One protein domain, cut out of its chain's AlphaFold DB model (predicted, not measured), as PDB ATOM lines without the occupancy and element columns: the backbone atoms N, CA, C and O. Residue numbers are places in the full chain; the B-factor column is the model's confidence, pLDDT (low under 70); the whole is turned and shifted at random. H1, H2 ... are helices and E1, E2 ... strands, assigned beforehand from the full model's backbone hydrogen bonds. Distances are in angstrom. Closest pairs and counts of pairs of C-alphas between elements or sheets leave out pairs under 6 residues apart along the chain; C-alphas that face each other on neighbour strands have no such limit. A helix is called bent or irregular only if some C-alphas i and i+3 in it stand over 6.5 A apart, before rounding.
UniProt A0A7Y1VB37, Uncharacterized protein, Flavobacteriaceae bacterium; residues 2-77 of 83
ATOM      1  N   GLU A   2     -38.010 -88.085  -4.651       65.56
ATOM      2  CA  GLU A   2     -36.583 -88.240  -5.003       65.56
ATOM      3  C   GLU A   2     -36.124 -87.417  -6.216       65.56
ATOM      4  O   GLU A   2     -35.088 -86.763  -6.147       65.56
ATOM      5  N   TYR A   3     -36.924 -87.349  -7.287       63.34
ATOM      6  CA  TYR A   3     -36.587 -86.551  -8.473       63.34
ATOM      7  C   TYR A   3     -36.424 -85.051  -8.171       63.34
ATOM      8  O   TYR A   3     -35.503 -84.407  -8.665       63.34
ATOM      9  N   ILE A   4     -37.281 -84.487  -7.313       60.72
ATOM     10  CA  ILE A   4     -37.222 -83.060  -6.955       60.72
ATOM     11  C   ILE A   4     -35.971 -82.772  -6.122       60.72
ATOM     12  O   ILE A   4     -35.281 -81.782  -6.372       60.72
ATOM     13  N   THR A   5     -35.648 -83.648  -5.167       65.19
ATOM     14  CA  THR A   5     -34.421 -83.545  -4.363       65.19
ATOM     15  C   THR A   5     -33.181 -83.610  -5.251       65.19
ATOM     16  O   THR A   5     -32.296 -82.764  -5.125       65.19
ATOM     17  N   PHE A   6     -33.157 -84.548  -6.201       69.62
ATOM     18  CA  PHE A   6     -32.065 -84.695  -7.159       69.62
ATOM     19  C   PHE A   6     -31.863 -83.432  -8.010       69.62
ATOM     20  O   PHE A   6     -30.744 -82.920  -8.086       69.62
ATOM     21  N   VAL A   7     -32.938 -82.885  -8.596       65.06
ATOM     22  CA  VAL A   7     -32.864 -81.668  -9.424       65.06
ATOM     23  C   VAL A   7     -32.415 -80.454  -8.605       65.06
ATOM     24  O   VAL A   7     -31.613 -79.657  -9.087       65.06
ATOM     25  N   SER A   8     -32.886 -80.323  -7.364       67.56
ATOM     26  CA  SER A   8     -32.488 -79.232  -6.467       67.56
ATOM     27  C   SER A   8     -30.984 -79.249  -6.163       67.56
ATOM     28  O   SER A   8     -30.326 -78.209  -6.208       67.56
ATOM     29  N   GLN A   9     -30.422 -80.438  -5.914       72.00
ATOM     30  CA  GLN A   9     -29.002 -80.622  -5.590       72.00
ATOM     31  C   GLN A   9     -28.068 -80.421  -6.792       72.00
ATOM     32  O   GLN A   9     -26.936 -79.986  -6.610       72.00
ATOM     33  N   HIS A  10     -28.537 -80.685  -8.014       65.69
ATOM     34  CA  HIS A  10     -27.712 -80.650  -9.232       65.69
ATOM     35  C   HIS A  10     -28.103 -79.517 -10.195       65.69
ATOM     36  O   HIS A  10     -27.754 -79.546 -11.377       65.69
ATOM     37  N   LYS A  11     -28.820 -78.499  -9.700       61.75
ATOM     38  CA  LYS A  11     -29.400 -77.390 -10.483       61.75
ATOM     39  C   LYS A  11     -28.416 -76.678 -11.426       61.75
ATOM     40  O   LYS A  11     -28.829 -76.200 -12.477       61.75
ATOM     41  N   GLU A  12     -27.133 -76.636 -11.068       62.59
ATOM     42  CA  GLU A  12     -26.066 -75.974 -11.833       62.59
ATOM     43  C   GLU A  12     -25.693 -76.733 -13.115       62.59
ATOM     44  O   GLU A  12     -25.322 -76.118 -14.111       62.59
ATOM     45  N   PHE A  13     -25.866 -78.057 -13.127       59.16
ATOM     46  CA  PHE A  13     -25.557 -78.919 -14.274       59.16
ATOM     47  C   PHE A  13     -26.768 -79.163 -15.176       59.16
ATOM     48  O   PHE A  13     -26.635 -79.536 -16.342       59.16
ATOM     49  N   ILE A  14     -27.971 -78.990 -14.631       59.09
ATOM     50  CA  ILE A  14     -29.211 -79.365 -15.310       59.09
ATOM     51  C   ILE A  14     -29.702 -78.240 -16.233       59.09
ATOM     52  O   ILE A  14     -30.282 -78.547 -17.277       59.09
ATOM     53  N   GLY A  15     -29.423 -76.970 -15.908       59.50
ATOM     54  CA  GLY A  15     -29.951 -75.814 -16.642       59.50
ATOM     55  C   GLY A  15     -31.477 -75.696 -16.524       59.50
ATOM     56  O   GLY A  15     -32.110 -76.444 -15.780       59.50
ATOM     57  N   THR A  16     -32.093 -74.752 -17.245       58.75
ATOM     58  CA  THR A  16     -33.560 -74.643 -17.282       58.75
ATOM     59  C   THR A  16     -34.143 -75.776 -18.122       58.75
ATOM     60  O   THR A  16     -34.040 -75.740 -19.348       58.75
ATOM     61  N   ARG A  17     -34.746 -76.793 -17.494       68.12
ATOM     62  CA  ARG A  17     -35.358 -77.915 -18.231       68.12
ATOM     63  C   ARG A  17     -36.869 -77.810 -18.291       68.12
ATOM     64  O   ARG A  17     -37.524 -77.496 -17.302       68.12
ATOM     65  N   LYS A  18     -37.412 -78.089 -19.477       75.38
ATOM     66  CA  LYS A  18     -38.845 -78.279 -19.666       75.38
ATOM     67  C   LYS A  18     -39.228 -79.648 -19.120       75.38
ATOM     68  O   LYS A  18     -38.683 -80.654 -19.565       75.38
ATOM     69  N   SER A  19     -40.180 -79.675 -18.200       76.44
ATOM     70  CA  SER A  19     -40.725 -80.899 -17.621       76.44
ATOM     71  C   SER A  19     -42.206 -80.979 -17.957       76.44
ATOM     72  O   SER A  19     -42.972 -80.076 -17.626       76.44
ATOM     73  N   ALA A  20     -42.616 -82.050 -18.631       79.44
ATOM     74  CA  ALA A  20     -44.021 -82.336 -18.885       79.44
ATOM     75  C   ALA A  20     -44.535 -83.360 -17.870       79.44
ATOM     76  O   ALA A  20     -43.913 -84.402 -17.671       79.44
ATOM     77  N   ILE A  21     -45.673 -83.074 -17.246       78.38
ATOM     78  CA  ILE A  21     -46.367 -84.006 -16.353       78.38
ATOM     79  C   ILE A  21     -47.652 -84.443 -17.047       78.38
ATOM     80  O   ILE A  21     -48.508 -83.610 -17.346       78.38
ATOM     81  N   ILE A  22     -47.783 -85.744 -17.301       80.69
ATOM     82  CA  ILE A  22     -49.002 -86.338 -17.857       80.69
ATOM     83  C   ILE A  22     -49.935 -86.638 -16.687       80.69
ATOM     84  O   ILE A  22     -49.608 -87.459 -15.829       80.69
ATOM     85  N   SER A  23     -51.069 -85.946 -16.605       79.88
ATOM     86  CA  SER A  23     -52.021 -86.159 -15.516       79.88
ATOM     87  C   SER A  23     -53.435 -85.736 -15.885       79.88
ATOM     88  O   SER A  23     -53.656 -84.650 -16.413       79.88
ATOM     89  N   ASN A  24     -54.397 -86.551 -15.451       77.12
ATOM     90  CA  ASN A  24     -55.828 -86.343 -15.681       77.12
ATOM     91  C   ASN A  24     -56.577 -86.026 -14.366       77.12
ATOM     92  O   ASN A  24     -57.794 -85.877 -14.357       77.12
ATOM     93  N   SER A  25     -55.858 -85.954 -13.239       82.44
ATOM     94  CA  SER A  25     -56.421 -85.718 -11.905       82.44
ATOM     95  C   SER A  25     -56.399 -84.237 -11.525       82.44
ATOM     96  O   SER A  25     -55.355 -83.582 -11.602       82.44
ATOM     97  N   ALA A  26     -57.532 -83.730 -11.024       73.81
ATOM     98  CA  ALA A  26     -57.665 -82.374 -10.487       73.81
ATOM     99  C   ALA A  26     -56.676 -82.090  -9.341       73.81
ATOM    100  O   ALA A  26     -56.098 -81.007  -9.272       73.81
ATOM    101  N   LEU A  27     -56.417 -83.076  -8.477       75.75
ATOM    102  CA  LEU A  27     -55.482 -82.931  -7.360       75.75
ATOM    103  C   LEU A  27     -54.037 -82.749  -7.846       75.75
ATOM    104  O   LEU A  27     -53.317 -81.874  -7.362       75.75
ATOM    105  N   SER A  28     -53.621 -83.541  -8.835       72.06
ATOM    106  CA  SER A  28     -52.293 -83.436  -9.446       72.06
ATOM    107  C   SER A  28     -52.113 -82.114 -10.198       72.06
ATOM    108  O   SER A  28     -51.025 -81.536 -10.153       72.06
ATOM    109  N   LEU A  29     -53.180 -81.606 -10.830       69.19
ATOM    110  CA  LEU A  29     -53.195 -80.291 -11.481       69.19
ATOM    111  C   LEU A  29     -52.927 -79.162 -10.479       69.19
ATOM    112  O   LEU A  29     -52.025 -78.348 -10.688       69.19
ATOM    113  N   VAL A  30     -53.662 -79.148  -9.363       72.50
ATOM    114  CA  VAL A  30     -53.494 -78.152  -8.291       72.50
ATOM    115  C   VAL A  30     -52.102 -78.247  -7.670       72.50
ATOM    116  O   VAL A  30     -51.402 -77.242  -7.566       72.50
ATOM    117  N   THR A  31     -51.662 -79.458  -7.324       69.44
ATOM    118  CA  THR A  31     -50.364 -79.691  -6.674       69.44
ATOM    119  C   THR A  31     -49.212 -79.215  -7.557       69.44
ATOM    120  O   THR A  31     -48.347 -78.467  -7.109       69.44
ATOM    121  N   THR A  32     -49.232 -79.575  -8.840       69.81
ATOM    122  CA  THR A  32     -48.202 -79.166  -9.804       69.81
ATOM    123  C   THR A  32     -48.216 -77.660 -10.061       69.81
ATOM    124  O   THR A  32     -47.155 -77.053 -10.189       69.81
ATOM    125  N   SER A  33     -49.396 -77.033 -10.087       68.62
ATOM    126  CA  SER A  33     -49.522 -75.577 -10.250       68.62
ATOM    127  C   SER A  33     -48.922 -74.826  -9.062       68.62
ATOM    128  O   SER A  33     -48.158 -73.881  -9.253       68.62
ATOM    129  N   ILE A  34     -49.181 -75.298  -7.837       69.81
ATOM    130  CA  ILE A  34     -48.538 -74.789  -6.619       69.81
ATOM    131  C   ILE A  34     -47.013 -74.949  -6.741       69.81
ATOM    132  O   ILE A  34     -46.275 -73.980  -6.563       69.81
ATOM    133  N   TYR A  35     -46.525 -76.126  -7.144       68.25
ATOM    134  CA  TYR A  35     -45.092 -76.342  -7.371       68.25
ATOM    135  C   TYR A  35     -44.495 -75.407  -8.426       68.25
ATOM    136  O   TYR A  35     -43.402 -74.898  -8.209       68.25
ATOM    137  N   ALA A  36     -45.177 -75.140  -9.538       66.62
ATOM    138  CA  ALA A  36     -44.687 -74.216 -10.560       66.62
ATOM    139  C   ALA A  36     -44.613 -72.769 -10.035       66.62
ATOM    140  O   ALA A  36     -43.656 -72.048 -10.328       66.62
ATOM    141  N   MET A  37     -45.584 -72.352  -9.216       65.88
ATOM    142  CA  MET A  37     -45.624 -71.011  -8.623       65.88
ATOM    143  C   MET A  37     -44.513 -70.787  -7.589       65.88
ATOM    144  O   MET A  37     -43.845 -69.753  -7.627       65.88
ATOM    145  N   TYR A  38     -44.278 -71.749  -6.693       63.03
ATOM    146  CA  TYR A  38     -43.234 -71.646  -5.663       63.03
ATOM    147  C   TYR A  38     -41.846 -72.063  -6.176       63.03
ATOM    148  O   TYR A  38     -40.826 -71.526  -5.745       63.03
ATOM    149  N   GLY A  39     -41.800 -72.991  -7.130       56.81
ATOM    150  CA  GLY A  39     -40.589 -73.583  -7.689       56.81
ATOM    151  C   GLY A  39     -39.818 -72.662  -8.626       56.81
ATOM    152  O   GLY A  39     -38.601 -72.786  -8.679       56.81
ATOM    153  N   ARG A  40     -40.448 -71.671  -9.275       54.28
ATOM    154  CA  ARG A  40     -39.732 -70.694 -10.127       54.28
ATOM    155  C   ARG A  40     -38.642 -69.899  -9.396       54.28
ATOM    156  O   ARG A  40     -37.763 -69.348 -10.048       54.28
ATOM    157  N   ARG A  41     -38.680 -69.839  -8.059       54.12
ATOM    158  CA  ARG A  41     -37.618 -69.228  -7.241       54.12
ATOM    159  C   ARG A  41     -36.520 -70.208  -6.800       54.12
ATOM    160  O   ARG A  41     -35.468 -69.747  -6.374       54.12
ATOM    161  N   SER A  42     -36.732 -71.520  -6.917       56.69
ATOM    162  CA  SER A  42     -35.905 -72.541  -6.245       56.69
ATOM    163  C   SER A  42     -35.424 -73.675  -7.157       56.69
ATOM    164  O   SER A  42     -34.450 -74.346  -6.829       56.69
ATOM    165  N   LEU A  43     -36.089 -73.906  -8.290       57.78
ATOM    166  CA  LEU A  43     -35.819 -74.993  -9.229       57.78
ATOM    167  C   LEU A  43     -35.764 -74.421 -10.654       57.78
ATOM    168  O   LEU A  43     -36.718 -73.760 -11.071       57.78
ATOM    169  N   PRO A  44     -34.699 -74.680 -11.432       63.28
ATOM    170  CA  PRO A  44     -34.609 -74.257 -12.827       63.28
ATOM    171  C   PRO A  44     -35.454 -75.186 -13.719       63.28
ATOM    172  O   PRO A  44     -34.936 -75.882 -14.587       63.28
ATOM    173  N   MET A  45     -36.764 -75.254 -13.488       68.50
ATOM    174  CA  MET A  45     -37.670 -76.105 -14.263       68.50
ATOM    175  C   MET A  45     -38.867 -75.317 -14.785       68.50
ATOM    176  O   MET A  45     -39.531 -74.607 -14.028       68.50
ATOM    177  N   ASP A  46     -39.162 -75.488 -16.071       74.81
ATOM    178  CA  ASP A  46     -40.387 -75.006 -16.704       74.81
ATOM    179  C   ASP A  46     -41.373 -76.170 -16.835       74.81
ATOM    180  O   ASP A  46     -41.195 -77.083 -17.645       74.81
ATOM    181  N   ILE A  47     -42.380 -76.179 -15.967       76.31
ATOM    182  CA  ILE A  47     -43.294 -77.306 -15.812       76.31
ATOM    183  C   ILE A  47     -44.574 -77.043 -16.604       76.31
ATOM    184  O   ILE A  47     -45.236 -76.025 -16.397       76.31
ATOM    185  N   LYS A  48     -44.963 -77.994 -17.457       78.44
ATOM    186  CA  LYS A  48     -46.253 -77.995 -18.156       78.44
ATOM    187  C   LYS A  48     -47.014 -79.274 -17.857       78.44
ATOM    188  O   LYS A  48     -46.440 -80.359 -17.821       78.44
ATOM    189  N   ILE A  49     -48.319 -79.143 -17.677       79.06
ATOM    190  CA  ILE A  49     -49.215 -80.284 -17.527       79.06
ATOM    191  C   ILE A  49     -49.849 -80.560 -18.884       79.06
ATOM    192  O   ILE A  49     -50.268 -79.629 -19.576       79.06
ATOM    193  N   VAL A  50     -49.860 -81.826 -19.278       83.94
ATOM    194  CA  VAL A  50     -50.321 -82.297 -20.586       83.94
ATOM    195  C   VAL A  50     -51.216 -83.518 -20.410       83.94
ATOM    196  O   VAL A  50     -51.178 -84.178 -19.368       83.94
ATOM    197  N   GLN A  51     -52.029 -83.823 -21.417       80.00
ATOM    198  CA  GLN A  51     -53.026 -84.896 -21.306       80.00
ATOM    199  C   GLN A  51     -52.514 -86.253 -21.797       80.00
ATOM    200  O   GLN A  51     -53.106 -87.289 -21.503       80.00
ATOM    201  N   ASN A  52     -51.423 -86.271 -22.562       84.44
ATOM    202  CA  ASN A  52     -50.892 -87.485 -23.168       84.44
ATOM    203  C   ASN A  52     -49.383 -87.380 -23.437       84.44
ATOM    204  O   ASN A  52     -48.771 -86.315 -23.339       84.44
ATOM    205  N   LEU A  53     -48.790 -88.521 -23.793       80.62
ATOM    206  CA  LEU A  53     -47.363 -88.650 -24.079       80.62
ATOM    207  C   LEU A  53     -46.920 -87.831 -25.297       80.62
ATOM    208  O   LEU A  53     -45.836 -87.258 -25.281       80.62
ATOM    209  N   SER A  54     -47.759 -87.733 -26.329       83.38
ATOM    210  CA  SER A  54     -47.438 -86.971 -27.544       83.38
ATOM    211  C   SER A  54     -47.224 -85.486 -27.231       83.38
ATOM    212  O   SER A  54     -46.192 -84.906 -27.575       83.38
ATOM    213  N   GLU A  55     -48.146 -84.885 -26.477       82.62
ATOM    214  CA  GLU A  55     -48.019 -83.509 -25.992       82.62
ATOM    215  C   GLU A  55     -46.805 -83.319 -25.077       82.62
ATOM    216  O   GLU A  55     -46.149 -82.274 -25.138       82.62
ATOM    217  N   ALA A  56     -46.494 -84.321 -24.243       84.25
ATOM    218  CA  ALA A  56     -45.328 -84.293 -23.370       84.25
ATOM    219  C   ALA A  56     -44.035 -84.188 -24.183       84.25
ATOM    220  O   ALA A  56     -43.256 -83.261 -23.962       84.25
ATOM    221  N   MET A  57     -43.851 -85.088 -25.154       82.25
ATOM    222  CA  MET A  57     -42.664 -85.144 -26.014       82.25
ATOM    223  C   MET A  57     -42.521 -83.891 -26.881       82.25
ATOM    224  O   MET A  57     -41.413 -83.378 -27.051       82.25
ATOM    225  N   HIS A  58     -43.639 -83.361 -27.387       83.06
ATOM    226  CA  HIS A  58     -43.636 -82.117 -28.150       83.06
ATOM    227  C   HIS A  58     -43.209 -80.919 -27.288       83.06
ATOM    228  O   HIS A  58     -42.380 -80.113 -27.708       83.06
ATOM    229  N   TRP A  59     -43.725 -80.804 -26.058       82.69
ATOM    230  CA  TRP A  59     -43.368 -79.706 -25.156       82.69
ATOM    231  C   TRP A  59     -41.896 -79.731 -24.746       82.69
ATOM    232  O   TRP A  59     -41.232 -78.688 -24.758       82.69
ATOM    233  N   THR A  60     -41.390 -80.908 -24.381       81.44
ATOM    234  CA  THR A  60     -40.004 -81.095 -23.935       81.44
ATOM    235  C   THR A  60     -38.997 -81.087 -25.086       81.44
ATOM    236  O   THR A  60     -37.797 -81.103 -24.824       81.44
ATOM    237  N   ASN A  61     -39.470 -80.973 -26.335       80.00
ATOM    238  CA  ASN A  61     -38.666 -80.954 -27.555       80.00
ATOM    239  C   ASN A  61     -37.747 -82.179 -27.673       80.00
ATOM    240  O   ASN A  61     -36.573 -82.063 -28.019       80.00
ATOM    241  N   VAL A  62     -38.278 -83.353 -27.329       77.06
ATOM    242  CA  VAL A  62     -37.534 -84.609 -27.432       77.06
ATOM    243  C   VAL A  62     -37.416 -84.982 -28.908       77.06
ATOM    244  O   VAL A  62     -38.427 -85.097 -29.606       77.06
ATOM    245  N   GLU A  63     -36.183 -85.176 -29.373       74.56
ATOM    246  CA  GLU A  63     -35.894 -85.631 -30.736       74.56
ATOM    247  C   GLU A  63     -36.519 -86.997 -31.012       74.56
ATOM    248  O   GLU A  63     -36.616 -87.841 -30.121       74.56
ATOM    249  N   LYS A  64     -36.920 -87.222 -32.264       65.38
ATOM    250  CA  LYS A  64     -37.650 -88.423 -32.676       65.38
ATOM    251  C   LYS A  64     -36.894 -89.721 -32.360       65.38
ATOM    252  O   LYS A  64     -37.522 -90.670 -31.915       65.38
ATOM    253  N   ASP A  65     -35.569 -89.733 -32.486       63.22
ATOM    254  CA  ASP A  65     -34.730 -90.907 -32.193       63.22
ATOM    255  C   ASP A  65     -34.758 -91.293 -30.702       63.22
ATOM    256  O   ASP A  65     -34.605 -92.456 -30.344       63.22
ATOM    257  N   ASN A  66     -35.046 -90.333 -29.819       70.19
ATOM    258  CA  ASN A  66     -35.244 -90.586 -28.393       70.19
ATOM    259  C   ASN A  66     -36.673 -91.066 -28.068       70.19
ATOM    260  O   ASN A  66     -36.921 -91.512 -26.946       70.19
ATOM    261  N   HIS A  67     -37.630 -90.981 -29.006       71.25
ATOM    262  CA  HIS A  67     -39.001 -91.475 -28.787       71.25
ATOM    263  C   HIS A  67     -39.005 -92.996 -28.679       71.25
ATOM    264  O   HIS A  67     -39.723 -93.535 -27.841       71.25
ATOM    265  N   ASP A  68     -38.176 -93.677 -29.468       70.12
ATOM    266  CA  ASP A  68     -38.074 -95.137 -29.451       70.12
ATOM    267  C   ASP A  68     -37.524 -95.636 -28.110       70.12
ATOM    268  O   ASP A  68     -38.119 -96.523 -27.499       70.12
ATOM    269  N   SER A  69     -36.484 -94.987 -27.574       71.69
ATOM    270  CA  SER A  69     -35.963 -95.287 -26.232       71.69
ATOM    271  C   SER A  69     -36.991 -95.021 -25.127       71.69
ATOM    272  O   SER A  69     -37.089 -95.784 -24.167       71.69
ATOM    273  N   ILE A  70     -37.798 -93.961 -25.248       75.81
ATOM    274  CA  ILE A  70     -38.882 -93.684 -24.293       75.81
ATOM    275  C   ILE A  70     -39.972 -94.757 -24.380       75.81
ATOM    276  O   ILE A  70     -40.444 -95.236 -23.348       75.81
ATOM    277  N   ASN A  71     -40.363 -95.156 -25.590       70.75
ATOM    278  CA  ASN A  71     -41.354 -96.208 -25.802       70.75
ATOM    279  C   ASN A  71     -40.871 -97.557 -25.259       70.75
ATOM    280  O   ASN A  71     -41.663 -98.280 -24.656       70.75
ATOM    281  N   GLU A  72     -39.584 -97.873 -25.406       75.00
ATOM    282  CA  GLU A  72     -38.968 -99.063 -24.818       75.00
ATOM    283  C   GLU A  72     -39.074 -99.042 -23.283       75.00
ATOM    284  O   GLU A  72     -39.615 -99.982 -22.694       75.00
ATOM    285  N   ILE A  73     -38.692 -97.933 -22.636       77.44
ATOM    286  CA  ILE A  73     -38.815 -97.754 -21.176       77.44
ATOM    287  C   ILE A  73     -40.274 -97.902 -20.718       77.44
ATOM    288  O   ILE A  73     -40.553 -98.609 -19.748       77.44
ATOM    289  N   LEU A  74     -41.219 -97.270 -21.418       71.06
ATOM    290  CA  LEU A  74     -42.646 -97.349 -21.091       71.06
ATOM    291  C   LEU A  74     -43.214 -98.756 -21.294       71.06
ATOM    292  O   LEU A  74     -44.047 -99.201 -20.504       71.06
ATOM    293  N   SER A  75     -42.751 -99.475 -22.319       70.44
ATOM    294  CA  SER A  75     -43.149-100.862 -22.566       70.44
ATOM    295  C   SER A  75     -42.653-101.810 -21.469       70.44
ATOM    296  O   SER A  75     -43.376-102.736 -21.091       70.44
ATOM    297  N   GLY A  76     -41.477-101.524 -20.899       66.94
ATOM    298  CA  GLY A  76     -40.930-102.203 -19.724       66.94
ATOM    299  C   GLY A  76     -41.621-101.821 -18.411       66.94
ATOM    300  O   GLY A  76     -41.540-102.568 -17.442       66.94
ATOM    301  N   PHE A  77     -42.363-100.709 -18.376       68.81
ATOM    302  CA  PHE A  77     -43.067-100.220 -17.183       68.81
ATOM    303  C   PHE A  77     -44.404-100.938 -16.904       68.81
ATOM    304  O   PHE A  77     -45.199-100.487 -16.076       68.81
TER     305      PHE A  77
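AT A GLANCE: This is residues 2 to 77 of the 83 residues of an uncharacterized protein of Flavobacteriaceae bacterium (UniProt A0A7Y1VB37). What does the eye meet first? A pair of parallel strands, E1 and E2, makes a narrow ribbon in the middle, between H3, which packs on E2, and H4, which packs mainly on E1. H1 and H2 form a loosely attached part near the end where both strands begin, while H5 makes an arm whose residues 72 to 76 stick out, as does residue 77 after it. How much is printed, and in what order? The printed part has 76 residues with five named helices and two named strands, in the order H1, H2, E1, H3, E2, H4, H5; its class is mixed, helices and strands. How tightly is it gathered? It is only just compact, close to loose, with a radius of gyration of the C-alphas of 13.4 A, and the C-alphas span 34 by 32 by 21 A.

IN THESE COORDINATES: Where are the strands? E1 is residues 17 to 22, 16.0 A from first to last C-alpha, beginning with C-alpha 17 at (-35.358, -77.915, -18.231). E2 is residues 45 to 50, 15.4 A long. Where are the helices between and after them? H3, residues 26 to 39, is the longest helix by residues and measures 19.4 A. H4 is residues 53 to 60 and measures 10.5 A. Where are the helices toward the two ends? H1, residues 2 to 9, measures 10.8 A and begins with C-alpha 2 at (-36.583, -88.240, -5.003); H2, residues 11 to 14, measures 5.2 A. H5, residues 64 to 76, measures 19.2 A and ends with C-alpha 76 at (-40.930, -102.203, -19.724); it is neither bent nor irregular, but only just, as C-alphas 65 and 68 are 6.0 A apart.

HOW THE PARTS SIT: How are the two strands joined? E1 and E2 are parallel neighbours, with 25 degrees between their directions; C-alphas 18 and 46, which face each other, are 4.7 A apart. Within hydrogen-bond range are N 19 and O 46 at 2.8 A and N 48 and O 19 at 2.9 A. E1, H3 and E2 form a strand-helix-strand unit, two parallel neighbour strands with a helix between them along the chain, and its crossover is right-handed. Which helices come close to the sheet? The closest C-alphas of H3 and E2 are those of Ala 36 and Ile 47, 6.3 A apart, while H3 and E1 are near each other, with 5 pairs of C-alphas within 10 A. The closest C-alphas of H4 and E1 are those of Ala 20 and Ala 56, at 5.1 A; H4 and E2 come closest at Val 50 and Ala 56, whose C-alphas are 6.1 A apart. H3 and H4 are apart. How do the remaining helices stand? H4 and H5 are close but not clearly touching, with the C-alphas of Met 57 and His 67 closest at 7.8 A; they run opposite ways at a steep tilt of 47 degrees. H1 and H2 are close but not clearly touching, with the C-alphas of Val 7 and Ile 14 closest at 7.3 A; H1 is apart from E1, E2 and H3. What do the helix backbones show? Every O i to N i+4 pair is within hydrogen-bond range in H1, H3 and H4, against 7 of 9 in H5; H2 is too short for such a pair.

THE WHOLE: How far does it reach? The two C-alphas farthest apart are those of Arg 41 and Ser 75, at 35.6 A. Is anything cut or loosely linked? The printed part has no cut, and the six links between consecutive named elements are tight. Where is confidence low? The mean pLDDT of the printed part is 71.1, and 35 residues are under 70, among them residues 2 to 8, 10 to 17 and 31 to 45.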